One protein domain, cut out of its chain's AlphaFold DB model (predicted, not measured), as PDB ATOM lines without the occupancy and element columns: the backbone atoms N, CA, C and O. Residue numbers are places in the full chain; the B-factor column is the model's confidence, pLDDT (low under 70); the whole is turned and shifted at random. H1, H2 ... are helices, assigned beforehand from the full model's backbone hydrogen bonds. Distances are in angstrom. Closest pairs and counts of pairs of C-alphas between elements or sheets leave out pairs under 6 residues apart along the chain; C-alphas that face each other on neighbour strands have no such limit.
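AT A GLANCE: This is residues 44 to 74, 94 to 162, 179 to 224, 308 to 327 and 338 to 353 of the 389 residues of an uncharacterized protein of Oscillospiraceae bacterium (UniProt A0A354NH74). Two long helices, H1 and H7, cross at a low angle as a long, narrow X; the shorter helices H3 and H4 pack on H1, H3 also on the first part of H7, and H5 packs on H3 and H4. Beyond them H10 packs on H4 and H5, and H9 packs on H5 and on the first part of H7, while the short helices H2, H6 and H8 lie at the margins and touch no helix. Residues 206 to 213, of which 206 to 209 belong to H7, stick out at one end. The printed part has 182 residues with ten named helices, H1 to H10 in order along the chain, and no named strand; the class is all helix. It is compact, with a radius of gyration of the C-alphas of 18.2 A and spans of 56 by 45 by 37 A.

HOW THE PARTS SIT: H1, residues 44 to 74, touches H7, residues 180 to 209, with C-alphas of Phe 55 and Ser 198 closest at 5.5 A; they run opposite ways at a shallow tilt of 34 degrees, only just short of steep. H3, residues 113 to 121, touches residues 56 to 67 of H1, opposite ways at a shallow tilt of 7 degrees, the closest C-alphas being those of Lys 60 and Ser 118, 6.0 A apart. H4, residues 126 to 132, touches residues 48 to 56 of H1 at a steep tilt of 60 degrees, closest at the C-alphas of Thr 52 and Ala 128, 5.3 A. H5, residues 136 to 147, is the hub and touches H3, H4, H9, residues 313 to 323, and H10, residues 338 to 353. H4 and H5 form a helical hairpin at a shallow tilt of 17 degrees, with the C-alphas of Ser 130 and Gly 136 closest at 4.9 A. H3 and H5 stand at a steep tilt of 50 degrees, closest at the C-alphas of Phe 117 and Ala 147, 4.9 A. H9 touches H5 with the C-alphas of Ala 145 and Val 321 closest at 5.7 A, and touches residues 180 to 188 of H7 with those of Ser 185 and Thr 314 closest at 5.9 A. H10 touches H4, where the C-alphas of Ser 130 and Val 346 are closest at 6.0 A. H2, residues 105 to 110, and H3 meet only through their link. H6, residues 156 to 162, is apart from H5, and H8, residues 219 to 224, is apart from H7. Every O i to N i+4 pair is within hydrogen-bond range in H3, H4, H5, H6, H8, H9 and H10, against 26 of 27 in H1, 1 of 2 in H2 and 23 of 26 in H7.

IN THESE COORDINATES: H1 begins at C-alpha 44, (-67.078, -86.516, -32.416), and is 44.5 A long from first to last C-alpha. H7 begins at C-alpha 180, (-30.087, -89.784, -28.085), and is 44.2 A long. H10 is 22.6 A long and ends at C-alpha 353, (-67.639, -93.579, -30.623). H5 is 16.2 A long, H9 15.1 A and H3 12.1 A; H4 and H6 have 7 residues each, H2 and H8 have 6 each.

THE WHOLE: The C-alphas farthest apart are those of Gln 95 and Gly 213, 57.4 A. Four cuts leave out residues 75 to 93, 163 to 178, 225 to 307 and 328 to 337, with C-alpha gaps of 32.0 A, 34.7 A, 30.7 A and 14.5 A. Of the links that are printed whole, none is long. The mean pLDDT of the printed part is 70.8, and 69 residues are under 70, among them residues 94 to 112, 149 to 162 and 211 to 224.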
ATOM      1  N   VAL A  44     -68.343 -85.802 -32.649       83.44
ATOM      2  CA  VAL A  44     -67.078 -86.516 -32.416       83.44
ATOM      3  C   VAL A  44     -65.995 -85.992 -33.355       83.44
ATOM      4  O   VAL A  44     -64.876 -85.710 -32.927       83.44
ATOM      5  N   PHE A  45     -66.340 -85.793 -34.631       83.25
ATOM      6  CA  PHE A  45     -65.439 -85.194 -35.614       83.25
ATOM      7  C   PHE A  45     -65.048 -83.763 -35.225       83.25
ATOM      8  O   PHE A  45     -63.883 -83.392 -35.344       83.25
ATOM      9  N   GLN A  46     -65.996 -82.973 -34.714       83.06
ATOM     10  CA  GLN A  46     -65.725 -81.599 -34.295       83.06
ATOM     11  C   GLN A  46     -64.751 -81.535 -33.111       83.06
ATOM     12  O   GLN A  46     -63.818 -80.732 -33.148       83.06
ATOM     13  N   ILE A  47     -64.931 -82.381 -32.084       84.00
ATOM     14  CA  ILE A  47     -63.973 -82.481 -30.970       84.00
ATOM     15  C   ILE A  47     -62.596 -82.868 -31.509       84.00
ATOM     16  O   ILE A  47     -61.608 -82.205 -31.190       84.00
ATOM     17  N   ALA A  48     -62.542 -83.911 -32.342       84.06
ATOM     18  CA  ALA A  48     -61.293 -84.428 -32.878       84.06
ATOM     19  C   ALA A  48     -60.544 -83.368 -33.698       84.06
ATOM     20  O   ALA A  48     -59.364 -83.157 -33.448       84.06
ATOM     21  N   SER A  49     -61.225 -82.654 -34.603       84.19
ATOM     22  CA  SER A  49     -60.627 -81.585 -35.424       84.19
ATOM     23  C   SER A  49     -60.117 -80.428 -34.570       84.19
ATOM     24  O   SER A  49     -58.996 -79.963 -34.737       84.19
ATOM     25  N   CYS A  50     -60.919 -79.969 -33.605       82.56
ATOM     26  CA  CYS A  50     -60.515 -78.872 -32.732       82.56
ATOM     27  C   CYS A  50     -59.310 -79.247 -31.856       82.56
ATOM     28  O   CYS A  50     -58.414 -78.424 -31.651       82.56
ATOM     29  N   PHE A  51     -59.276 -80.482 -31.347       85.75
ATOM     30  CA  PHE A  51     -58.149 -80.982 -30.570       85.75
ATOM     31  C   PHE A  51     -56.893 -81.137 -31.434       85.75
ATOM     32  O   PHE A  51     -55.844 -80.636 -31.042       85.75
ATOM     33  N   THR A  52     -56.988 -81.765 -32.612       86.56
ATOM     34  CA  THR A  52     -55.839 -81.992 -33.505       86.56
ATOM     35  C   THR A  52     -55.234 -80.686 -34.002       86.56
ATOM     36  O   THR A  52     -54.021 -80.522 -33.934       86.56
ATOM     37  N   GLU A  53     -56.054 -79.721 -34.424       86.06
ATOM     38  CA  GLU A  53     -55.585 -78.406 -34.874       86.06
ATOM     39  C   GLU A  53     -54.816 -77.669 -33.772       86.06
ATOM     40  O   GLU A  53     -53.750 -77.100 -34.019       86.06
ATOM     41  N   ARG A  54     -55.340 -77.688 -32.539       84.56
ATOM     42  CA  ARG A  54     -54.692 -77.031 -31.398       84.56
ATOM     43  C   ARG A  54     -53.414 -77.753 -30.987       84.56
ATOM     44  O   ARG A  54     -52.411 -77.091 -30.725       84.56
ATOM     45  N   PHE A  55     -53.455 -79.080 -30.952       87.06
ATOM     46  CA  PHE A  55     -52.318 -79.925 -30.619       87.06
ATOM     47  C   PHE A  55     -51.167 -79.721 -31.605       87.06
ATOM     48  O   PHE A  55     -50.044 -79.444 -31.189       87.06
ATOM     49  N   ASP A  56     -51.459 -79.749 -32.907       87.62
ATOM     50  CA  ASP A  56     -50.461 -79.563 -33.958       87.62
ATOM     51  C   ASP A  56     -49.864 -78.146 -33.933       87.62
ATOM     52  O   ASP A  56     -48.651 -77.969 -34.080       87.62
ATOM     53  N   ALA A  57     -50.697 -77.120 -33.721       84.88
ATOM     54  CA  ALA A  57     -50.243 -75.731 -33.651       84.88
ATOM     55  C   ALA A  57     -49.326 -75.480 -32.443       84.88
ATOM     56  O   ALA A  57     -48.262 -74.872 -32.591       84.88
ATOM     57  N   LEU A  58     -49.710 -75.969 -31.258       85.50
ATOM     58  CA  LEU A  58     -48.888 -75.857 -30.051       85.50
ATOM     59  C   LEU A  58     -47.606 -76.682 -30.170       85.50
ATOM     60  O   LEU A  58     -46.555 -76.230 -29.726       85.50
ATOM     61  N   GLY A  59     -47.674 -77.854 -30.803       84.00
ATOM     62  CA  GLY A  59     -46.521 -78.719 -31.041       84.00
ATOM     63  C   GLY A  59     -45.442 -78.062 -31.868       84.00
ATOM     64  O   GLY A  59     -44.290 -77.995 -31.444       84.00
ATOM     65  N   LYS A  60     -45.832 -77.479 -33.000       85.31
ATOM     66  CA  LYS A  60     -44.915 -76.716 -33.853       85.31
ATOM     67  C   LYS A  60     -44.360 -75.488 -33.141       85.31
ATOM     68  O   LYS A  60     -43.175 -75.202 -33.258       85.31
ATOM     69  N   GLN A  61     -45.187 -74.785 -32.366       84.81
ATOM     70  CA  GLN A  61     -44.735 -73.618 -31.608       84.81
ATOM     71  C   GLN A  61     -43.717 -73.990 -30.517       84.81
ATOM     72  O   GLN A  61     -42.731 -73.282 -30.329       84.81
ATOM     73  N   ASN A  62     -43.953 -75.075 -29.781       84.06
ATOM     74  CA  ASN A  62     -43.058 -75.529 -28.718       84.06
ATOM     75  C   ASN A  62     -41.755 -76.100 -29.288       84.06
ATOM     76  O   ASN A  62     -40.689 -75.820 -28.743       84.06
ATOM     77  N   ALA A  63     -41.821 -76.815 -30.414       81.62
ATOM     78  CA  ALA A  63     -40.636 -77.261 -31.140       81.62
ATOM     79  C   ALA A  63     -39.792 -76.077 -31.639       81.62
ATOM     80  O   ALA A  63     -38.595 -76.043 -31.369       81.62
ATOM     81  N   ALA A  64     -40.417 -75.057 -32.241       78.75
ATOM     82  CA  ALA A  64     -39.722 -73.852 -32.697       78.75
ATOM     83  C   ALA A  64     -39.014 -73.114 -31.547       78.75
ATOM     84  O   ALA A  64     -37.849 -72.752 -31.671       78.75
ATOM     85  N   LYS A  65     -39.665 -72.967 -30.383       77.44
ATOM     86  CA  LYS A  65     -39.039 -72.367 -29.189       77.44
ATOM     87  C   LYS A  65     -37.819 -73.155 -28.704       77.44
ATOM     88  O   LYS A  65     -36.843 -72.556 -28.265       77.44
ATOM     89  N   MET A  66     -37.872 -74.485 -28.757       69.88
ATOM     90  CA  MET A  66     -36.744 -75.343 -28.375       69.88
ATOM     91  C   MET A  66     -35.608 -75.284 -29.402       69.88
ATOM     92  O   MET A  66     -34.440 -75.284 -29.012       69.88
ATOM     93  N   SER A  67     -35.941 -75.164 -30.688       64.12
ATOM     94  CA  SER A  67     -34.986 -74.955 -31.782       64.12
ATOM     95  C   SER A  67     -34.248 -73.614 -31.620       64.12
ATOM     96  O   SER A  67     -33.023 -73.597 -31.551       64.12
ATOM     97  N   GLU A  68     -34.968 -72.515 -31.352       59.69
ATOM     98  CA  GLU A  68     -34.391 -71.182 -31.078       59.69
ATOM     99  C   GLU A  68     -33.483 -71.143 -29.830       59.69
ATOM    100  O   GLU A  68     -32.516 -70.380 -29.765       59.69
ATOM    101  N   VAL A  69     -33.792 -71.937 -28.799       57.53
ATOM    102  CA  VAL A  69     -32.948 -72.076 -27.594       57.53
ATOM    103  C   VAL A  69     -31.685 -72.891 -27.888       57.53
ATOM    104  O   VAL A  69     -30.653 -72.677 -27.248       57.53
ATOM    105  N   THR A  70     -31.759 -73.811 -28.847       52.84
ATOM    106  CA  THR A  70     -30.638 -74.662 -29.258       52.84
ATOM    107  C   THR A  70     -29.691 -73.910 -30.195       52.84
ATOM    108  O   THR A  70     -28.487 -73.954 -29.963       52.84
ATOM    109  N   GLU A  71     -30.213 -73.124 -31.144       48.00
ATOM    110  CA  GLU A  71     -29.415 -72.260 -32.034       48.00
ATOM    111  C   GLU A  71     -28.576 -71.235 -31.252       48.00
ATOM    112  O   GLU A  71     -27.377 -71.102 -31.486       48.00
ATOM    113  N   LYS A  72     -29.152 -70.607 -30.216       45.19
ATOM    114  CA  LYS A  72     -28.425 -69.687 -29.314       45.19
ATOM    115  C   LYS A  72     -27.277 -70.336 -28.532       45.19
ATOM    116  O   LYS A  72     -26.494 -69.620 -27.918       45.19
ATOM    117  N   ARG A  73     -27.210 -71.672 -28.478       43.03
ATOM    118  CA  ARG A  73     -26.132 -72.433 -27.821       43.03
ATOM    119  C   ARG A  73     -25.099 -72.981 -28.806       43.03
ATOM    120  O   ARG A  73     -24.010 -73.339 -28.370       43.03
ATOM    121  N   THR A  74     -25.428 -73.096 -30.093       44.44
ATOM    122  CA  THR A  74     -24.527 -73.637 -31.125       44.44
ATOM    123  C   THR A  74     -23.651 -72.578 -31.794       44.44
ATOM    124  O   THR A  74     -22.669 -72.948 -32.430       44.44
ATOM    125  N   LYS A  94     -36.396 -87.624 -55.587       48.72
ATOM    126  CA  LYS A  94     -36.917 -87.971 -56.926       48.72
ATOM    127  C   LYS A  94     -37.232 -89.462 -57.113       48.72
ATOM    128  O   LYS A  94     -37.923 -89.804 -58.066       48.72
ATOM    129  N   GLN A  95     -36.725 -90.335 -56.239       46.31
ATOM    130  CA  GLN A  95     -36.861 -91.794 -56.344       46.31
ATOM    131  C   GLN A  95     -37.866 -92.393 -55.348       46.31
ATOM    132  O   GLN A  95     -38.018 -93.610 -55.298       46.31
ATOM    133  N   HIS A  96     -38.543 -91.563 -54.548       42.62
ATOM    134  CA  HIS A  96     -39.453 -92.018 -53.501       42.62
ATOM    135  C   HIS A  96     -40.830 -91.369 -53.653       42.62
ATOM    136  O   HIS A  96     -40.926 -90.151 -53.774       42.62
ATOM    137  N   ASP A  97     -41.902 -92.163 -53.562       41.97
ATOM    138  CA  ASP A  97     -43.291 -91.682 -53.693       41.97
ATOM    139  C   ASP A  97     -43.713 -90.710 -52.577       41.97
ATOM    140  O   ASP A  97     -44.702 -89.989 -52.699       41.97
ATOM    141  N   SER A  98     -42.955 -90.653 -51.479       43.62
ATOM    142  CA  SER A  98     -43.117 -89.641 -50.431       43.62
ATOM    143  C   SER A  98     -41.803 -88.879 -50.211       43.62
ATOM    144  O   SER A  98     -41.080 -89.151 -49.249       43.62
ATOM    145  N   PRO A  99     -41.462 -87.946 -51.121       45.06
ATOM    146  CA  PRO A  99     -40.185 -87.227 -51.119       45.06
ATOM    147  C   PRO A  99     -39.985 -86.378 -49.860       45.06
ATOM    148  O   PRO A  99     -38.862 -86.151 -49.427       45.06
ATOM    149  N   GLU A 100     -41.071 -85.924 -49.240       44.34
ATOM    150  CA  GLU A 100     -41.026 -85.064 -48.053       44.34
ATOM    151  C   GLU A 100     -40.415 -85.750 -46.824       44.34
ATOM    152  O   GLU A 100     -39.928 -85.066 -45.937       44.34
ATOM    153  N   TYR A 101     -40.407 -87.086 -46.775       47.97
ATOM    154  CA  TYR A 101     -39.914 -87.848 -45.623       47.97
ATOM    155  C   TYR A 101     -38.540 -88.488 -45.856       47.97
ATOM    156  O   TYR A 101     -38.109 -89.312 -45.048       47.97
ATOM    157  N   VAL A 102     -37.868 -88.136 -46.956       53.03
ATOM    158  CA  VAL A 102     -36.544 -88.651 -47.313       53.03
ATOM    159  C   VAL A 102     -35.494 -87.581 -47.030       53.03
ATOM    160  O   VAL A 102     -35.453 -86.536 -47.689       53.03
ATOM    161  N   HIS A 103     -34.642 -87.870 -46.048       52.72
ATOM    162  CA  HIS A 103     -33.535 -87.010 -45.640       52.72
ATOM    163  C   HIS A 103     -32.194 -87.625 -46.043       52.72
ATOM    164  O   HIS A 103     -31.994 -88.835 -45.912       52.72
ATOM    165  N   SER A 104     -31.259 -86.807 -46.532       52.62
ATOM    166  CA  SER A 104     -29.890 -87.277 -46.770       52.62
ATOM    167  C   SER A 104     -29.153 -87.510 -45.443       52.62
ATOM    168  O   SER A 104     -29.487 -86.932 -44.408       52.62
ATOM    169  N   ALA A 105     -28.092 -88.321 -45.458       52.53
ATOM    170  CA  ALA A 105     -27.270 -88.539 -44.265       52.53
ATOM    171  C   ALA A 105     -26.559 -87.260 -43.774       52.53
ATOM    172  O   ALA A 105     -26.142 -87.214 -42.621       52.53
ATOM    173  N   SER A 106     -26.430 -86.222 -44.610       48.38
ATOM    174  CA  SER A 106     -25.995 -84.889 -44.175       48.38
ATOM    175  C   SER A 106     -27.137 -84.097 -43.535       48.38
ATOM    176  O   SER A 106     -26.940 -83.555 -42.463       48.38
ATOM    177  N   GLU A 107     -28.353 -84.112 -44.094       54.41
ATOM    178  CA  GLU A 107     -29.528 -83.468 -43.474       54.41
ATOM    179  C   GLU A 107     -29.873 -84.076 -42.108       54.41
ATOM    180  O   GLU A 107     -30.306 -83.361 -41.208       54.41
ATOM    181  N   LEU A 108     -29.642 -85.384 -41.934       58.00
ATOM    182  CA  LEU A 108     -29.803 -86.074 -40.652       58.00
ATOM    183  C   LEU A 108     -28.783 -85.620 -39.593       58.00
ATOM    184  O   LEU A 108     -29.129 -85.589 -38.411       58.00
ATOM    185  N   ARG A 109     -27.566 -85.250 -40.017       49.59
ATOM    186  CA  ARG A 109     -26.470 -84.777 -39.151       49.59
ATOM    187  C   ARG A 109     -26.510 -83.270 -38.882       49.59
ATOM    188  O   ARG A 109     -26.192 -82.869 -37.771       49.59
ATOM    189  N   ASP A 110     -26.908 -82.477 -39.872       48.72
ATOM    190  CA  ASP A 110     -26.836 -81.011 -39.837       48.72
ATOM    191  C   ASP A 110     -28.169 -80.359 -39.409       48.72
ATOM    192  O   ASP A 110     -28.190 -79.198 -39.013       48.72
ATOM    193  N   GLY A 111     -29.297 -81.078 -39.500       55.03
ATOM    194  CA  GLY A 111     -30.625 -80.562 -39.144       55.03
ATOM    195  C   GLY A 111     -31.026 -80.823 -37.688       55.03
ATOM    196  O   GLY A 111     -30.799 -81.920 -37.170       55.03
ATOM    197  N   ASN A 112     -31.708 -79.852 -37.065       68.75
ATOM    198  CA  ASN A 112     -32.255 -79.971 -35.711       68.75
ATOM    199  C   ASN A 112     -33.245 -81.145 -35.619       68.75
ATOM    200  O   ASN A 112     -34.308 -81.162 -36.244       68.75
ATOM    201  N   PHE A 113     -32.894 -82.147 -34.809       73.75
ATOM    202  CA  PHE A 113     -33.696 -83.351 -34.571       73.75
ATOM    203  C   PHE A 113     -35.129 -83.033 -34.114       73.75
ATOM    204  O   PHE A 113     -36.084 -83.681 -34.548       73.75
ATOM    205  N   THR A 114     -35.283 -82.007 -33.275       75.19
ATOM    206  CA  THR A 114     -36.578 -81.533 -32.771       75.19
ATOM    207  C   THR A 114     -37.499 -81.069 -33.892       75.19
ATOM    208  O   THR A 114     -38.698 -81.338 -33.839       75.19
ATOM    209  N   ASP A 115     -36.950 -80.434 -34.925       77.19
ATOM    210  CA  ASP A 115     -37.731 -79.892 -36.035       77.19
ATOM    211  C   ASP A 115     -38.242 -81.025 -36.922       77.19
ATOM    212  O   ASP A 115     -39.438 -81.074 -37.224       77.19
ATOM    213  N   ARG A 116     -37.394 -82.022 -37.210       75.69
ATOM    214  CA  ARG A 116     -37.810 -83.248 -37.912       75.69
ATOM    215  C   ARG A 116     -38.882 -84.003 -37.138       75.69
ATOM    216  O   ARG A 116     -39.921 -84.344 -37.699       75.69
ATOM    217  N   PHE A 117     -38.668 -84.240 -35.842       81.81
ATOM    218  CA  PHE A 117     -39.676 -84.899 -35.012       81.81
ATOM    219  C   PHE A 117     -40.999 -84.131 -35.038       81.81
ATOM    220  O   PHE A 117     -42.055 -84.741 -35.202       81.81
ATOM    221  N   SER A 118     -40.950 -82.802 -34.926       82.81
ATOM    222  CA  SER A 118     -42.147 -81.966 -34.941       82.81
ATOM    223  C   SER A 118     -42.923 -82.079 -36.257       82.81
ATOM    224  O   SER A 118     -44.154 -82.116 -36.246       82.81
ATOM    225  N   GLU A 119     -42.221 -82.225 -37.384       82.12
ATOM    226  CA  GLU A 119     -42.840 -82.447 -38.686       82.12
ATOM    227  C   GLU A 119     -43.524 -83.818 -38.766       82.12
ATOM    228  O   GLU A 119     -44.608 -83.928 -39.328       82.12
ATOM    229  N   TYR A 120     -42.964 -84.865 -38.159       79.69
ATOM    230  CA  TYR A 120     -43.616 -86.179 -38.132       79.69
ATOM    231  C   TYR A 120     -44.767 -86.269 -37.123       79.69
ATOM    232  O   TYR A 120     -45.752 -86.963 -37.377       79.69
ATOM    233  N   ALA A 121     -44.637 -85.615 -35.970       83.12
ATOM    234  CA  ALA A 121     -45.572 -85.707 -34.852       83.12
ATOM    235  C   ALA A 121     -46.795 -84.795 -35.019       83.12
ATOM    236  O   ALA A 121     -47.921 -85.221 -34.765       83.12
ATOM    237  N   PHE A 122     -46.586 -83.563 -35.488       85.31
ATOM    238  CA  PHE A 122     -47.598 -82.497 -35.511       85.31
ATOM    239  C   PHE A 122     -48.088 -82.160 -36.929       85.31
ATOM    240  O   PHE A 122     -48.597 -81.065 -37.193       85.31
ATOM    241  N   ARG A 123     -47.888 -83.065 -37.895       80.19
ATOM    242  CA  ARG A 123     -48.375 -82.905 -39.271       80.19
ATOM    243  C   ARG A 123     -49.574 -83.808 -39.526       80.19
ATOM    244  O   ARG A 123     -49.457 -85.029 -39.632       80.19
ATOM    245  N   GLY A 124     -50.732 -83.174 -39.686       74.00
ATOM    246  CA  GLY A 124     -51.969 -83.849 -40.073       74.00
ATOM    247  C   GLY A 124     -52.630 -84.609 -38.925       74.00
ATOM    248  O   GLY A 124     -53.319 -85.593 -39.180       74.00
ATOM    249  N   GLY A 125     -52.396 -84.195 -37.677       81.00
ATOM    250  CA  GLY A 125     -53.111 -84.680 -36.501       81.00
ATOM    251  C   GLY A 125     -52.924 -86.158 -36.169       81.00
ATOM    252  O   GLY A 125     -53.719 -86.692 -35.403       81.00
ATOM    253  N   LYS A 126     -51.916 -86.847 -36.724       83.31
ATOM    254  CA  LYS A 126     -51.740 -88.300 -36.538       83.31
ATOM    255  C   LYS A 126     -51.426 -88.656 -35.087       83.31
ATOM    256  O   LYS A 126     -52.095 -89.511 -34.517       83.31
ATOM    257  N   LEU A 127     -50.462 -87.965 -34.472       86.44
ATOM    258  CA  LEU A 127     -50.146 -88.179 -33.059       86.44
ATOM    259  C   LEU A 127     -51.330 -87.781 -32.171       86.44
ATOM    260  O   LEU A 127     -51.707 -88.544 -31.291       86.44
ATOM    261  N   ALA A 128     -51.965 -86.640 -32.447       87.25
ATOM    262  CA  ALA A 128     -53.144 -86.184 -31.713       87.25
ATOM    263  C   ALA A 128     -54.300 -87.199 -31.767       87.25
ATOM    264  O   ALA A 128     -54.891 -87.520 -30.737       87.25
ATOM    265  N   ALA A 129     -54.602 -87.746 -32.948       86.19
ATOM    266  CA  ALA A 129     -55.641 -88.754 -33.135       86.19
ATOM    267  C   ALA A 129     -55.323 -90.056 -32.389       86.19
ATOM    268  O   ALA A 129     -56.200 -90.624 -31.739       86.19
ATOM    269  N   SER A 130     -54.064 -90.491 -32.415       86.31
ATOM    270  CA  SER A 130     -53.625 -91.673 -31.677       86.31
ATOM    271  C   SER A 130     -53.611 -91.465 -30.171       86.31
ATOM    272  O   SER A 130     -54.000 -92.372 -29.446       86.31
ATOM    273  N   VAL A 131     -53.257 -90.277 -29.680       89.00
ATOM    274  CA  VAL A 131     -53.386 -89.927 -28.258       89.00
ATOM    275  C   VAL A 131     -54.854 -89.983 -27.825       89.00
ATOM    276  O   VAL A 131     -55.162 -90.615 -26.818       89.00
ATOM    277  N   MET A 132     -55.777 -89.418 -28.612       86.75
ATOM    278  CA  MET A 132     -57.217 -89.506 -28.325       86.75
ATOM    279  C   MET A 132     -57.732 -90.953 -28.312       86.75
ATOM    280  O   MET A 132     -58.624 -91.268 -27.527       86.75
ATOM    281  N   ALA A 133     -57.166 -91.834 -29.140       85.00
ATOM    282  CA  ALA A 133     -57.526 -93.250 -29.214       85.00
ATOM    283  C   ALA A 133     -56.783 -94.155 -28.205       85.00
ATOM    284  O   ALA A 133     -57.027 -95.358 -28.185       85.00
ATOM    285  N   GLY A 134     -55.871 -93.613 -27.389       85.25
ATOM    286  CA  GLY A 134     -55.053 -94.393 -26.447       85.25
ATOM    287  C   GLY A 134     -53.832 -95.093 -27.067       85.25
ATOM    288  O   GLY A 134     -53.110 -95.803 -26.378       85.25
ATOM    289  N   GLN A 135     -53.543 -94.855 -28.349       85.12
ATOM    290  CA  GLN A 135     -52.377 -95.376 -29.083       85.12
ATOM    291  C   GLN A 135     -51.209 -94.372 -29.155       85.12
ATOM    292  O   GLN A 135     -50.340 -94.455 -30.025       85.12
ATOM    293  N   GLY A 136     -51.184 -93.387 -28.250       83.94
ATOM    294  CA  GLY A 136     -50.216 -92.286 -28.268       83.94
ATOM    295  C   GLY A 136     -48.757 -92.745 -28.175       83.94
ATOM    296  O   GLY A 136     -47.925 -92.261 -28.937       83.94
ATOM    297  N   LYS A 137     -48.457 -93.718 -27.302       85.69
ATOM    298  CA  LYS A 137     -47.102 -94.276 -27.132       85.69
ATOM    299  C   LYS A 137     -46.581 -94.896 -28.430       85.69
ATOM    300  O   LYS A 137     -45.494 -94.561 -28.879       85.69
ATOM    301  N   GLN A 138     -47.385 -95.743 -29.068       82.94
ATOM    302  CA  GLN A 138     -46.973 -96.457 -30.276       82.94
ATOM    303  C   GLN A 138     -46.729 -95.493 -31.446       82.94
ATOM    304  O   GLN A 138     -45.719 -95.608 -32.139       82.94
ATOM    305  N   MET A 139     -47.595 -94.485 -31.635       83.38
ATOM    306  CA  MET A 139     -47.342 -93.458 -32.655       83.38
ATOM    307  C   MET A 139     -46.145 -92.581 -32.334       83.38
ATOM    308  O   MET A 139     -45.426 -92.202 -33.254       83.38
ATOM    309  N   PHE A 140     -45.918 -92.258 -31.062       85.44
ATOM    310  CA  PHE A 140     -44.730 -91.523 -30.652       85.44
ATOM    311  C   PHE A 140     -43.459 -92.280 -31.049       85.44
ATOM    312  O   PHE A 140     -42.589 -91.698 -31.690       85.44
ATOM    313  N   THR A 141     -43.399 -93.587 -30.777       81.56
ATOM    314  CA  THR A 141     -42.285 -94.456 -31.180       81.56
ATOM    315  C   THR A 141     -42.112 -94.484 -32.707       81.56
ATOM    316  O   THR A 141     -40.991 -94.389 -33.205       81.56
ATOM    317  N   VAL A 142     -43.206 -94.510 -33.480       78.31
ATOM    318  CA  VAL A 142     -43.160 -94.420 -34.956       78.31
ATOM    319  C   VAL A 142     -42.639 -93.058 -35.439       78.31
ATOM    320  O   VAL A 142     -41.823 -93.001 -36.362       78.31
ATOM    321  N   CYS A 143     -43.091 -91.950 -34.845       81.44
ATOM    322  CA  CYS A 143     -42.607 -90.602 -35.164       81.44
ATOM    323  C   CYS A 143     -41.125 -90.445 -34.802       81.44
ATOM    324  O   CYS A 143     -40.369 -89.842 -35.563       81.44
ATOM    325  N   LEU A 144     -40.701 -91.043 -33.688       78.94
ATOM    326  CA  LEU A 144     -39.321 -91.047 -33.225       78.94
ATOM    327  C   LEU A 144     -38.411 -91.840 -34.175       78.94
ATOM    328  O   LEU A 144     -37.401 -91.313 -34.635       78.94
ATOM    329  N   ALA A 145     -38.804 -93.057 -34.559       72.94
ATOM    330  CA  ALA A 145     -38.058 -93.880 -35.514       72.94
ATOM    331  C   ALA A 145     -37.868 -93.177 -36.872       72.94
ATOM    332  O   ALA A 145     -36.778 -93.212 -37.450       72.94
ATOM    333  N   ARG A 146     -38.902 -92.467 -37.350       73.69
ATOM    334  CA  ARG A 146     -38.833 -91.659 -38.580       73.69
ATOM    335  C   ARG A 146     -37.908 -90.452 -38.446       73.69
ATOM    336  O   ARG A 146     -37.106 -90.221 -39.343       73.69
ATOM    337  N   ALA A 147     -37.965 -89.728 -37.330       73.62
ATOM    338  CA  ALA A 147     -37.099 -88.570 -37.081       73.62
ATOM    339  C   ALA A 147     -35.601 -88.933 -37.034       73.62
ATOM    340  O   ALA A 147     -34.749 -88.103 -37.366       73.62
ATOM    341  N   ILE A 148     -35.294 -90.179 -36.653       70.88
ATOM    342  CA  ILE A 148     -33.940 -90.752 -36.610       70.88
ATOM    343  C   ILE A 148     -33.486 -91.249 -37.999       70.88
ATOM    344  O   ILE A 148     -32.299 -91.465 -38.222       70.88
ATOM    345  N   GLY A 149     -34.404 -91.387 -38.962       60.28
ATOM    346  CA  GLY A 149     -34.096 -91.876 -40.308       60.28
ATOM    347  C   GLY A 149     -33.927 -93.394 -40.387       60.28
ATOM    348  O   GLY A 149     -33.275 -93.888 -41.306       60.28
ATOM    349  N   LYS A 150     -34.494 -94.150 -39.435       62.00
ATOM    350  CA  LYS A 150     -34.455 -95.614 -39.489       62.00
ATOM    351  C   LYS A 150     -35.501 -96.136 -40.489       62.00
ATOM    352  O   LYS A 150     -36.643 -95.662 -40.468       62.00
ATOM    353  N   PRO A 151     -35.144 -97.082 -41.380       49.34
ATOM    354  CA  PRO A 151     -36.101 -97.660 -42.314       49.34
ATOM    355  C   PRO A 151     -37.149 -98.458 -41.532       49.34
ATOM    356  O   PRO A 151     -36.816 -99.373 -40.789       49.34
ATOM    357  N   MET A 152     -38.423 -98.100 -41.692       50.88
ATOM    358  CA  MET A 152     -39.528 -98.863 -41.110       50.88
ATOM    359  C   MET A 152     -39.907-100.017 -42.046       50.88
ATOM    360  O   MET A 152     -39.902 -99.833 -43.268       50.88
ATOM    361  N   PRO A 153     -40.308-101.184 -41.516       47.72
ATOM    362  CA  PRO A 153     -40.852-102.245 -42.345       47.72
ATOM    363  C   PRO A 153     -42.160-101.769 -43.000       47.72
ATOM    364  O   PRO A 153     -43.155-101.491 -42.331       47.72
ATOM    365  N   PHE A 154     -42.152-101.653 -44.332       48.31
ATOM    366  CA  PHE A 154     -43.350-101.359 -45.122       48.31
ATOM    367  C   PHE A 154     -44.383-102.485 -44.969       48.31
ATOM    368  O   PHE A 154     -44.032-103.670 -45.048       48.31
ATOM    369  N   GLY A 155     -45.654-102.111 -44.801       47.00
ATOM    370  CA  GLY A 155     -46.776-103.053 -44.816       47.00
ATOM    371  C   GLY A 155     -46.919-103.713 -46.189       47.00
ATOM    372  O   GLY A 155     -46.509-103.157 -47.213       47.00
ATOM    373  N   GLU A 156     -47.495-104.912 -46.244       44.22
ATOM    374  CA  GLU A 156     -47.608-105.675 -47.493       44.22
ATOM    375  C   GLU A 156     -48.391-104.952 -48.596       44.22
ATOM    376  O   GLU A 156     -48.071-105.119 -49.773       44.22
ATOM    377  N   ARG A 157     -49.378-104.111 -48.251       46.59
ATOM    378  CA  ARG A 157     -50.096-103.274 -49.232       46.59
ATOM    379  C   ARG A 157     -49.179-102.247 -49.889       46.59
ATOM    380  O   ARG A 157     -49.260-102.057 -51.099       46.59
ATOM    381  N   GLN A 158     -48.271-101.638 -49.127       46.38
ATOM    382  CA  GLN A 158     -47.255-100.735 -49.676       46.38
ATOM    383  C   GLN A 158     -46.211-101.503 -50.495       46.38
ATOM    384  O   GLN A 158     -45.869-101.068 -51.589       46.38
ATOM    385  N   LYS A 159     -45.778-102.691 -50.045       51.72
ATOM    386  CA  LYS A 159     -44.861-103.563 -50.810       51.72
ATOM    387  C   LYS A 159     -45.458-104.029 -52.145       51.72
ATOM    388  O   LYS A 159     -44.755-104.066 -53.148       51.72
ATOM    389  N   LYS A 160     -46.759-104.339 -52.183       50.75
ATOM    390  CA  LYS A 160     -47.481-104.740 -53.406       50.75
ATOM    391  C   LYS A 160     -47.687-103.585 -54.391       50.75
ATOM    392  O   LYS A 160     -47.786-103.840 -55.585       50.75
ATOM    393  N   LEU A 161     -47.728-102.340 -53.911       45.88
ATOM    394  CA  LEU A 161     -47.822-101.140 -54.752       45.88
ATOM    395  C   LEU A 161     -46.454-100.664 -55.271       45.88
ATOM    396  O   LEU A 161     -46.387-100.124 -56.369       45.88
ATOM    397  N   LEU A 162     -45.377-100.893 -54.513       50.97
ATOM    398  CA  LEU A 162     -44.022-100.413 -54.830       50.97
ATOM    399  C   LEU A 162     -43.161-101.425 -55.612       50.97
ATOM    400  O   LEU A 162     -42.085-101.077 -56.104       50.97
ATOM    401  N   THR A 179     -26.080 -88.744 -27.018       47.84
ATOM    402  CA  THR A 179     -26.922 -87.642 -27.527       47.84
ATOM    403  C   THR A 179     -28.404 -88.016 -27.636       47.84
ATOM    404  O   THR A 179     -29.265 -87.172 -27.392       47.84
ATOM    405  N   PHE A 180     -28.716 -89.292 -27.891       50.31
ATOM    406  CA  PHE A 180     -30.087 -89.784 -28.085       50.31
ATOM    407  C   PHE A 180     -31.001 -89.530 -26.878       50.31
ATOM    408  O   PHE A 180     -32.111 -89.028 -27.042       50.31
ATOM    409  N   ASN A 181     -30.531 -89.782 -25.652       52.75
ATOM    410  CA  ASN A 181     -31.350 -89.571 -24.453       52.75
ATOM    411  C   ASN A 181     -31.661 -88.087 -24.181       52.75
ATOM    412  O   ASN A 181     -32.734 -87.755 -23.665       52.75
ATOM    413  N   ARG A 182     -30.765 -87.171 -24.569       55.50
ATOM    414  CA  ARG A 182     -30.992 -85.722 -24.440       55.50
ATOM    415  C   ARG A 182     -32.073 -85.233 -25.406       55.50
ATOM    416  O   ARG A 182     -32.904 -84.405 -25.040       55.50
ATOM    417  N   ASP A 183     -32.092 -85.781 -26.611       68.81
ATOM    418  CA  ASP A 183     -33.017 -85.363 -27.659       68.81
ATOM    419  C   ASP A 183     -34.409 -85.998 -27.487       68.81
ATOM    420  O   ASP A 183     -35.430 -85.329 -27.681       68.81
ATOM    421  N   VAL A 184     -34.474 -87.248 -27.013       69.94
ATOM    422  CA  VAL A 184     -35.735 -87.937 -26.678       69.94
ATOM    423  C   VAL A 184     -36.431 -87.272 -25.491       69.94
ATOM    424  O   VAL A 184     -37.625 -86.997 -25.570       69.94
ATOM    425  N   SER A 185     -35.706 -86.948 -24.413       74.94
ATOM    426  CA  SER A 185     -36.285 -86.251 -23.251       74.94
ATOM    427  C   SER A 185     -36.826 -84.862 -23.606       74.94
ATOM    428  O   SER A 185     -37.923 -84.501 -23.178       74.94
ATOM    429  N   SER A 186     -36.119 -84.117 -24.463       77.56
ATOM    430  CA  SER A 186     -36.584 -82.835 -25.010       77.56
ATOM    431  C   SER A 186     -37.895 -82.981 -25.789       77.56
ATOM    432  O   SER A 186     -38.838 -82.213 -25.602       77.56
ATOM    433  N   VAL A 187     -37.986 -84.000 -26.641       81.94
ATOM    434  CA  VAL A 187     -39.175 -84.275 -27.450       81.94
ATOM    435  C   VAL A 187     -40.364 -84.750 -26.605       81.94
ATOM    436  O   VAL A 187     -41.493 -84.317 -26.844       81.94
ATOM    437  N   VAL A 188     -40.132 -85.576 -25.582       83.31
ATOM    438  CA  VAL A 188     -41.167 -85.962 -24.606       83.31
ATOM    439  C   VAL A 188     -41.677 -84.733 -23.846       83.31
ATOM    440  O   VAL A 188     -42.887 -84.584 -23.675       83.31
ATOM    441  N   GLY A 189     -40.789 -83.806 -23.471       81.94
ATOM    442  CA  GLY A 189     -41.157 -82.509 -22.892       81.94
ATOM    443  C   GLY A 189     -42.068 -81.688 -23.810       81.94
ATOM    444  O   GLY A 189     -43.125 -81.223 -23.391       81.94
ATOM    445  N   ILE A 190     -41.727 -81.590 -25.100       84.81
ATOM    446  CA  ILE A 190     -42.572 -80.909 -26.092       84.81
ATOM    447  C   ILE A 190     -43.954 -81.570 -26.160       84.81
ATOM    448  O   ILE A 190     -44.966 -80.879 -26.071       84.81
ATOM    449  N   VAL A 191     -44.023 -82.897 -26.294       86.19
ATOM    450  CA  VAL A 191     -45.304 -83.612 -26.417       86.19
ATOM    451  C   VAL A 191     -46.151 -83.450 -25.150       86.19
ATOM    452  O   VAL A 191     -47.322 -83.089 -25.250       86.19
ATOM    453  N   THR A 192     -45.577 -83.608 -23.960       86.94
ATOM    454  CA  THR A 192     -46.302 -83.426 -22.687       86.94
ATOM    455  C   THR A 192     -46.824 -81.997 -22.505       86.94
ATOM    456  O   THR A 192     -48.000 -81.810 -22.176       86.94
ATOM    457  N   ASP A 193     -46.024 -80.977 -22.820       86.44
ATOM    458  CA  ASP A 193     -46.464 -79.578 -22.771       86.44
ATOM    459  C   ASP A 193     -47.584 -79.286 -23.779       86.44
ATOM    460  O   ASP A 193     -48.518 -78.528 -23.495       86.44
ATOM    461  N   THR A 194     -47.533 -79.910 -24.959       86.50
ATOM    462  CA  THR A 194     -48.583 -79.758 -25.979       86.50
ATOM    463  C   THR A 194     -49.877 -80.442 -25.580       86.50
ATOM    464  O   THR A 194     -50.949 -79.870 -25.793       86.50
ATOM    465  N   MET A 195     -49.804 -81.610 -24.936       87.06
ATOM    466  CA  MET A 195     -50.962 -82.290 -24.363       87.06
ATOM    467  C   MET A 195     -51.634 -81.400 -23.317       87.06
ATOM    468  O   MET A 195     -52.813 -81.072 -23.468       87.06
ATOM    469  N   ARG A 196     -50.873 -80.894 -22.341       86.31
ATOM    470  CA  ARG A 196     -51.379 -80.001 -21.286       86.31
ATOM    471  C   ARG A 196     -51.945 -78.684 -21.827       86.31
ATOM    472  O   ARG A 196     -52.896 -78.128 -21.283       86.31
ATOM    473  N   GLY A 197     -51.367 -78.150 -22.901       80.25
ATOM    474  CA  GLY A 197     -51.874 -76.945 -23.566       80.25
ATOM    475  C   GLY A 197     -53.160 -77.178 -24.373       80.25
ATOM    476  O   GLY A 197     -53.946 -76.241 -24.581       80.25
ATOM    477  N   SER A 198     -53.380 -78.418 -24.813       82.38
ATOM    478  CA  SER A 198     -54.503 -78.820 -25.666       82.38
ATOM    479  C   SER A 198     -55.713 -79.309 -24.873       82.38
ATOM    480  O   SER A 198     -56.834 -79.082 -25.320       82.38
ATOM    481  N   THR A 199     -55.534 -79.882 -23.676       83.88
ATOM    482  CA  THR A 199     -56.637 -80.338 -22.797       83.88
ATOM    483  C   THR A 199     -57.650 -79.245 -22.471       83.88
ATOM    484  O   THR A 199     -58.841 -79.534 -22.385       83.88
ATOM    485  N   ARG A 200     -57.220 -77.975 -22.440       81.00
ATOM    486  CA  ARG A 200     -58.109 -76.812 -22.264       81.00
ATOM    487  C   ARG A 200     -59.300 -76.816 -23.223       81.00
ATOM    488  O   ARG A 200     -60.370 -76.351 -22.855       81.00
ATOM    489  N   ILE A 201     -59.143 -77.333 -24.446       82.44
ATOM    490  CA  ILE A 201     -60.254 -77.376 -25.405       82.44
ATOM    491  C   ILE A 201     -61.315 -78.414 -25.033       82.44
ATOM    492  O   ILE A 201     -62.499 -78.188 -25.272       82.44
ATOM    493  N   LEU A 202     -60.911 -79.521 -24.410       83.81
ATOM    494  CA  LEU A 202     -61.828 -80.540 -23.905       83.81
ATOM    495  C   LEU A 202     -62.602 -80.000 -22.698       83.81
ATOM    496  O   LEU A 202     -63.814 -80.192 -22.618       83.81
ATOM    497  N   ASP A 203     -61.934 -79.242 -21.825       83.31
ATOM    498  CA  ASP A 203     -62.581 -78.554 -20.703       83.31
ATOM    499  C   ASP A 203     -63.603 -77.516 -21.185       83.31
ATOM    500  O   ASP A 203     -64.695 -77.417 -20.625       83.31
ATOM    501  N   LEU A 204     -63.310 -76.796 -22.276       81.12
ATOM    502  CA  LEU A 204     -64.275 -75.893 -22.908       81.12
ATOM    503  C   LEU A 204     -65.518 -76.648 -23.391       81.12
ATOM    504  O   LEU A 204     -66.634 -76.238 -23.073       81.12
ATOM    505  N   PHE A 205     -65.358 -77.774 -24.093       81.75
ATOM    506  CA  PHE A 205     -66.497 -78.607 -24.493       81.75
ATOM    507  C   PHE A 205     -67.298 -79.127 -23.296       81.75
ATOM    508  O   PHE A 205     -68.528 -79.120 -23.353       81.75
ATOM    509  N   ARG A 206     -66.636 -79.514 -22.198       84.19
ATOM    510  CA  ARG A 206     -67.314 -79.933 -20.962       84.19
ATOM    511  C   ARG A 206     -68.121 -78.780 -20.367       84.19
ATOM    512  O   ARG A 206     -69.319 -78.933 -20.139       84.19
ATOM    513  N   SER A 207     -67.500 -77.608 -20.215       82.00
ATOM    514  CA  SER A 207     -68.134 -76.406 -19.657       82.00
ATOM    515  C   SER A 207     -69.374 -75.968 -20.445       82.00
ATOM    516  O   SER A 207     -70.352 -75.512 -19.848       82.00
ATOM    517  N   LEU A 208     -69.355 -76.160 -21.771       78.38
ATOM    518  CA  LEU A 208     -70.454 -75.834 -22.679       78.38
ATOM    519  C   LEU A 208     -71.655 -76.760 -22.540       78.38
ATOM    520  O   LEU A 208     -72.780 -76.318 -22.760       78.38
ATOM    521  N   VAL A 209     -71.424 -78.031 -22.223       78.69
ATOM    522  CA  VAL A 209     -72.495 -79.020 -22.059       78.69
ATOM    523  C   VAL A 209     -73.088 -78.943 -20.660       78.69
ATOM    524  O   VAL A 209     -74.301 -79.041 -20.502       78.69
ATOM    525  N   GLU A 210     -72.238 -78.741 -19.654       78.56
ATOM    526  CA  GLU A 210     -72.650 -78.595 -18.255       78.56
ATOM    527  C   GLU A 210     -73.306 -77.234 -17.972       78.56
ATOM    528  O   GLU A 210     -73.821 -77.022 -16.878       78.56
ATOM    529  N   ASP A 211     -73.308 -76.327 -18.960       65.06
ATOM    530  CA  ASP A 211     -73.858 -74.968 -18.888       65.06
ATOM    531  C   ASP A 211     -73.398 -74.235 -17.621       65.06
ATOM    532  O   ASP A 211     -74.143 -73.501 -16.975       65.06
ATOM    533  N   SER A 212     -72.130 -74.452 -17.256       51.25
ATOM    534  CA  SER A 212     -71.525 -74.024 -15.985       51.25
ATOM    535  C   SER A 212     -71.470 -72.501 -15.783       51.25
ATOM    536  O   SER A 212     -70.912 -72.025 -14.797       51.25
ATOM    537  N   GLY A 213     -72.043 -71.709 -16.696       47.53
ATOM    538  CA  GLY A 213     -72.141 -70.257 -16.575       47.53
ATOM    539  C   GLY A 213     -70.785 -69.557 -16.497       47.53
ATOM    540  O   GLY A 213     -70.730 -68.375 -16.156       47.53
ATOM    541  N   GLN A 214     -69.687 -70.259 -16.792       45.06
ATOM    542  CA  GLN A 214     -68.364 -69.666 -16.767       45.06
ATOM    543  C   GLN A 214     -68.296 -68.592 -17.845       45.06
ATOM    544  O   GLN A 214     -68.422 -68.850 -19.042       45.06
ATOM    545  N   CYS A 215     -68.169 -67.351 -17.377       40.62
ATOM    546  CA  CYS A 215     -68.037 -66.179 -18.214       40.62
ATOM    547  C   CYS A 215     -66.723 -66.318 -18.984       40.62
ATOM    548  O   CYS A 215     -65.636 -66.149 -18.433       40.62
ATOM    549  N   VAL A 216     -66.823 -66.710 -20.249       51.72
ATOM    550  CA  VAL A 216     -65.675 -66.768 -21.142       51.72
ATOM    551  C   VAL A 216     -65.302 -65.332 -21.480       51.72
ATOM    552  O   VAL A 216     -65.986 -64.669 -22.255       51.72
ATOM    553  N   CYS A 217     -64.243 -64.835 -20.842       46.28
ATOM    554  CA  CYS A 217     -63.802 -63.445 -20.969       46.28
ATOM    555  C   CYS A 217     -63.111 -63.137 -22.309       46.28
ATOM    556  O   CYS A 217     -62.883 -61.967 -22.607       46.28
ATOM    557  N   ASP A 218     -62.758 -64.152 -23.108       61.03
ATOM    558  CA  ASP A 218     -62.104 -63.967 -24.407       61.03
ATOM    559  C   ASP A 218     -63.150 -63.835 -25.543       61.03
ATOM    560  O   ASP A 218     -63.896 -64.787 -25.819       61.03
ATOM    561  N   PRO A 219     -63.197 -62.690 -26.254       52.25
ATOM    562  CA  PRO A 219     -64.096 -62.470 -27.387       52.25
ATOM    563  C   PRO A 219     -63.965 -63.506 -28.515       52.25
ATOM    564  O   PRO A 219     -64.944 -63.796 -29.209       52.25
ATOM    565  N   LEU A 220     -62.771 -64.073 -28.724       61.06
ATOM    566  CA  LEU A 220     -62.550 -65.094 -29.751       61.06
ATOM    567  C   LEU A 220     -63.175 -66.430 -29.356       61.06
ATOM    568  O   LEU A 220     -63.744 -67.123 -30.204       61.06
ATOM    569  N   GLU A 221     -63.114 -66.774 -28.075       63.62
ATOM    570  CA  GLU A 221     -63.734 -67.978 -27.535       63.62
ATOM    571  C   GLU A 221     -65.261 -67.834 -27.503       63.62
ATOM    572  O   GLU A 221     -65.956 -68.740 -27.953       63.62
ATOM    573  N   MET A 222     -65.799 -66.658 -27.149       58.94
ATOM    574  CA  MET A 222     -67.235 -66.361 -27.288       58.94
ATOM    575  C   MET A 222     -67.743 -66.560 -28.723       58.94
ATOM    576  O   MET A 222     -68.810 -67.145 -28.931       58.94
ATOM    577  N   ARG A 223     -66.984 -66.105 -29.730       62.41
ATOM    578  CA  ARG A 223     -67.355 -66.290 -31.141       62.41
ATOM    579  C   ARG A 223     -67.363 -67.769 -31.529       62.41
ATOM    580  O   ARG A 223     -68.317 -68.213 -32.163       62.41
ATOM    581  N   ARG A 224     -66.347 -68.536 -31.112       67.12
ATOM    582  CA  ARG A 224     -66.288 -69.992 -31.341       67.12
ATOM    583  C   ARG A 224     -67.446 -70.712 -30.663       67.12
ATOM    584  O   ARG A 224     -68.072 -71.554 -31.290       67.12
ATOM    585  N   PHE A 308     -46.200 -90.550 -20.555       85.31
ATOM    586  CA  PHE A 308     -45.090 -89.722 -21.036       85.31
ATOM    587  C   PHE A 308     -44.309 -89.045 -19.900       85.31
ATOM    588  O   PHE A 308     -43.109 -88.829 -20.032       85.31
ATOM    589  N   SER A 309     -44.974 -88.728 -18.787       85.88
ATOM    590  CA  SER A 309     -44.350 -88.112 -17.607       85.88
ATOM    591  C   SER A 309     -43.747 -89.131 -16.632       85.88
ATOM    592  O   SER A 309     -43.256 -88.734 -15.579       85.88
ATOM    593  N   SER A 310     -43.838 -90.435 -16.923       87.62
ATOM    594  CA  SER A 310     -43.318 -91.479 -16.038       87.62
ATOM    595  C   SER A 310     -41.793 -91.591 -16.112       87.62
ATOM    596  O   SER A 310     -41.194 -91.485 -17.187       87.62
ATOM    597  N   ASP A 311     -41.166 -91.827 -14.959       74.31
ATOM    598  CA  ASP A 311     -39.726 -92.064 -14.878       74.31
ATOM    599  C   ASP A 311     -39.374 -93.335 -15.672       74.31
ATOM    600  O   ASP A 311     -39.978 -94.390 -15.475       74.31
ATOM    601  N   GLY A 312     -38.418 -93.231 -16.599       76.06
ATOM    602  CA  GLY A 312     -38.002 -94.338 -17.471       76.06
ATOM    603  C   GLY A 312     -38.747 -94.439 -18.808       76.06
ATOM    604  O   GLY A 312     -38.370 -95.255 -19.649       76.06
ATOM    605  N   PHE A 313     -39.745 -93.584 -19.078       80.81
ATOM    606  CA  PHE A 313     -40.418 -93.567 -20.386       80.81
ATOM    607  C   PHE A 313     -39.450 -93.265 -21.539       80.81
ATOM    608  O   PHE A 313     -39.536 -93.879 -22.598       80.81
ATOM    609  N   THR A 314     -38.517 -92.334 -21.338       78.06
ATOM    610  CA  THR A 314     -37.532 -91.942 -22.358       78.06
ATOM    611  C   THR A 314     -36.604 -93.092 -22.738       78.06
ATOM    612  O   THR A 314     -36.324 -93.274 -23.919       78.06
ATOM    613  N   GLU A 315     -36.171 -93.879 -21.751       76.19
ATOM    614  CA  GLU A 315     -35.314 -95.056 -21.939       76.19
ATOM    615  C   GLU A 315     -36.101 -96.180 -22.624       76.19
ATOM    616  O   GLU A 315     -35.699 -96.663 -23.676       76.19
ATOM    617  N   SER A 316     -37.316 -96.466 -22.142       79.50
ATOM    618  CA  SER A 316     -38.220 -97.434 -22.777       79.50
ATOM    619  C   SER A 316     -38.552 -97.074 -24.232       79.50
ATOM    620  O   SER A 316     -38.620 -97.964 -25.076       79.50
ATOM    621  N   ALA A 317     -38.760 -95.794 -24.551       76.06
ATOM    622  CA  ALA A 317     -39.026 -95.353 -25.918       76.06
ATOM    623  C   ALA A 317     -37.789 -95.492 -26.823       76.06
ATOM    624  O   ALA A 317     -37.926 -95.848 -27.994       76.06
ATOM    625  N   ALA A 318     -36.588 -95.231 -26.298       71.31
ATOM    626  CA  ALA A 318     -35.336 -95.423 -27.027       71.31
ATOM    627  C   ALA A 318     -35.060 -96.912 -27.308       71.31
ATOM    628  O   ALA A 318     -34.685 -97.272 -28.431       71.31
ATOM    629  N   ASP A 319     -35.332 -97.778 -26.333       74.25
ATOM    630  CA  ASP A 319     -35.225 -99.230 -26.470       74.25
ATOM    631  C   ASP A 319     -36.227 -99.769 -27.497       74.25
ATOM    632  O   ASP A 319     -35.850-100.511 -28.404       74.25
ATOM    633  N   GLU A 320     -37.492 -99.343 -27.434       75.62
ATOM    634  CA  GLU A 320     -38.522 -99.750 -28.398       75.62
ATOM    635  C   GLU A 320     -38.176 -99.332 -29.830       75.62
ATOM    636  O   GLU A 320     -38.349-100.116 -30.764       75.62
ATOM    637  N   VAL A 321     -37.631 -98.127 -30.027       71.56
ATOM    638  CA  VAL A 321     -37.131 -97.712 -31.346       71.56
ATOM    639  C   VAL A 321     -35.963 -98.583 -31.798       71.56
ATOM    640  O   VAL A 321     -35.828 -98.858 -32.990       71.56
ATOM    641  N   SER A 322     -35.102 -99.021 -30.884       67.50
ATOM    642  CA  SER A 322     -33.983 -99.910 -31.208       67.50
ATOM    643  C   SER A 322     -34.458-101.302 -31.624       67.50
ATOM    644  O   SER A 322     -33.970-101.818 -32.629       67.50
ATOM    645  N   VAL A 323     -35.475-101.848 -30.952       65.88
ATOM    646  CA  VAL A 323     -36.105-103.136 -31.286       65.88
ATOM    647  C   VAL A 323     -36.867-103.078 -32.613       65.88
ATOM    648  O   VAL A 323     -36.701-103.961 -33.446       65.88
ATOM    649  N   LEU A 324     -37.628-102.010 -32.879       60.81
ATOM    650  CA  LEU A 324     -38.358-101.826 -34.149       60.81
ATOM    651  C   LEU A 324     -37.452-101.737 -35.386       60.81
ATOM    652  O   LEU A 324     -37.937-101.759 -36.515       60.81
ATOM    653  N   SER A 325     -36.147-101.599 -35.165       51.53
ATOM    654  CA  SER A 325     -35.126-101.487 -36.205       51.53
ATOM    655  C   SER A 325     -34.367-102.787 -36.451       51.53
ATOM    656  O   SER A 325     -33.461-102.792 -37.281       51.53
ATOM    657  N   GLN A 326     -34.666-103.857 -35.706       44.69
ATOM    658  CA  GLN A 326     -34.081-105.166 -35.967       44.69
ATOM    659  C   GLN A 326     -34.758-105.798 -37.191       44.69
ATOM    660  O   GLN A 326     -35.979-105.897 -37.283       44.69
ATOM    661  N   ASP A 327     -33.910-106.169 -38.147       41.69
ATOM    662  CA  ASP A 327     -34.177-106.607 -39.521       41.69
ATOM    663  C   ASP A 327     -34.807-108.015 -39.639       41.69
ATOM    664  O   ASP A 327     -34.547-108.718 -40.615       41.69
ATOM    665  N   LEU A 338     -46.812-101.528 -38.150       72.00
ATOM    666  CA  LEU A 338     -47.224-100.925 -36.869       72.00
ATOM    667  C   LEU A 338     -48.026 -99.625 -37.084       72.00
ATOM    668  O   LEU A 338     -49.042 -99.402 -36.438       72.00
ATOM    669  N   ALA A 339     -47.624 -98.796 -38.051       67.94
ATOM    670  CA  ALA A 339     -48.339 -97.567 -38.398       67.94
ATOM    671  C   ALA A 339     -49.746 -97.809 -38.987       67.94
ATOM    672  O   ALA A 339     -50.644 -97.003 -38.761       67.94
ATOM    673  N   GLU A 340     -49.936 -98.894 -39.740       72.50
ATOM    674  CA  GLU A 340     -51.224 -99.296 -40.320       72.50
ATOM    675  C   GLU A 340     -52.134 -99.910 -39.253       72.50
ATOM    676  O   GLU A 340     -53.291 -99.518 -39.151       72.50
ATOM    677  N   SER A 341     -51.586-100.750 -38.370       77.56
ATOM    678  CA  SER A 341     -52.299-101.271 -37.198       77.56
ATOM    679  C   SER A 341     -52.809-100.143 -36.292       77.56
ATOM    680  O   SER A 341     -53.981-100.133 -35.912       77.56
ATOM    681  N   ILE A 342     -51.977 -99.129 -36.022       76.88
ATOM    682  CA  ILE A 342     -52.402 -97.964 -35.237       76.88
ATOM    683  C   ILE A 342     -53.472 -97.156 -35.979       76.88
ATOM    684  O   ILE A 342     -54.447 -96.728 -35.363       76.88
ATOM    685  N   ALA A 343     -53.324 -96.941 -37.289       76.75
ATOM    686  CA  ALA A 343     -54.323 -96.219 -38.074       76.75
ATOM    687  C   ALA A 343     -55.690 -96.926 -38.046       76.75
ATOM    688  O   ALA A 343     -56.711 -96.256 -37.875       76.75
ATOM    689  N   THR A 344     -55.703 -98.257 -38.134       81.88
ATOM    690  CA  THR A 344     -56.912 -99.080 -37.996       81.88
ATOM    691  C   THR A 344     -57.499 -98.961 -36.591       81.88
ATOM    692  O   THR A 344     -58.665 -98.611 -36.460       81.88
ATOM    693  N   ALA A 345     -56.693 -99.098 -35.534       81.88
ATOM    694  CA  ALA A 345     -57.166 -98.954 -34.154       81.88
ATOM    695  C   ALA A 345     -57.754 -97.558 -33.862       81.88
ATOM    696  O   ALA A 345     -58.744 -97.422 -33.141       81.88
ATOM    697  N   VAL A 346     -57.170 -96.504 -34.441       82.38
ATOM    698  CA  VAL A 346     -57.702 -95.136 -34.364       82.38
ATOM    699  C   VAL A 346     -59.039 -95.031 -35.100       82.38
ATOM    700  O   VAL A 346     -59.988 -94.455 -34.566       82.38
ATOM    701  N   ALA A 347     -59.133 -95.585 -36.310       84.62
ATOM    702  CA  ALA A 347     -60.368 -95.593 -37.089       84.62
ATOM    703  C   ALA A 347     -61.489 -96.361 -36.372       84.62
ATOM    704  O   ALA A 347     -62.609 -95.850 -36.278       84.62
ATOM    705  N   ASP A 348     -61.177 -97.520 -35.798       85.12
ATOM    706  CA  ASP A 348     -62.103 -98.349 -35.025       85.12
ATOM    707  C   ASP A 348     -62.569 -97.624 -33.764       85.12
ATOM    708  O   ASP A 348     -63.761 -97.606 -33.461       85.12
ATOM    709  N   PHE A 349     -61.660 -96.939 -33.062       87.44
ATOM    710  CA  PHE A 349     -62.012 -96.126 -31.900       87.44
ATOM    711  C   PHE A 349     -63.029 -95.037 -32.264       87.44
ATOM    712  O   PHE A 349     -64.096 -94.960 -31.654       87.44
ATOM    713  N   PHE A 350     -62.743 -94.219 -33.282       84.25
ATOM    714  CA  PHE A 350     -63.647 -93.138 -33.690       84.25
ATOM    715  C   PHE A 350     -64.954 -93.641 -34.312       84.25
ATOM    716  O   PHE A 350     -65.975 -92.961 -34.205       84.25
ATOM    717  N   SER A 351     -64.953 -94.819 -34.935       84.81
ATOM    718  CA  SER A 351     -66.171 -95.461 -35.447       84.81
ATOM    719  C   SER A 351     -67.024 -96.030 -34.308       84.81
ATOM    720  O   SER A 351     -68.234 -95.809 -34.273       84.81
ATOM    721  N   GLY A 352     -66.395 -96.638 -33.300       80.19
ATOM    722  CA  GLY A 352     -67.063 -97.105 -32.085       80.19
ATOM    723  C   GLY A 352     -67.669 -95.971 -31.252       80.19
ATOM    724  O   GLY A 352     -68.724 -96.150 -30.649       80.19
ATOM    725  N   LEU A 353     -67.065 -94.775 -31.260       80.19
ATOM    726  CA  LEU A 353     -67.639 -93.579 -30.623       80.19
ATOM    727  C   LEU A 353     -68.883 -93.036 -31.345       80.19
ATOM    728  O   LEU A 353     -69.695 -92.363 -30.713       80.19
TER     729      LEU A 353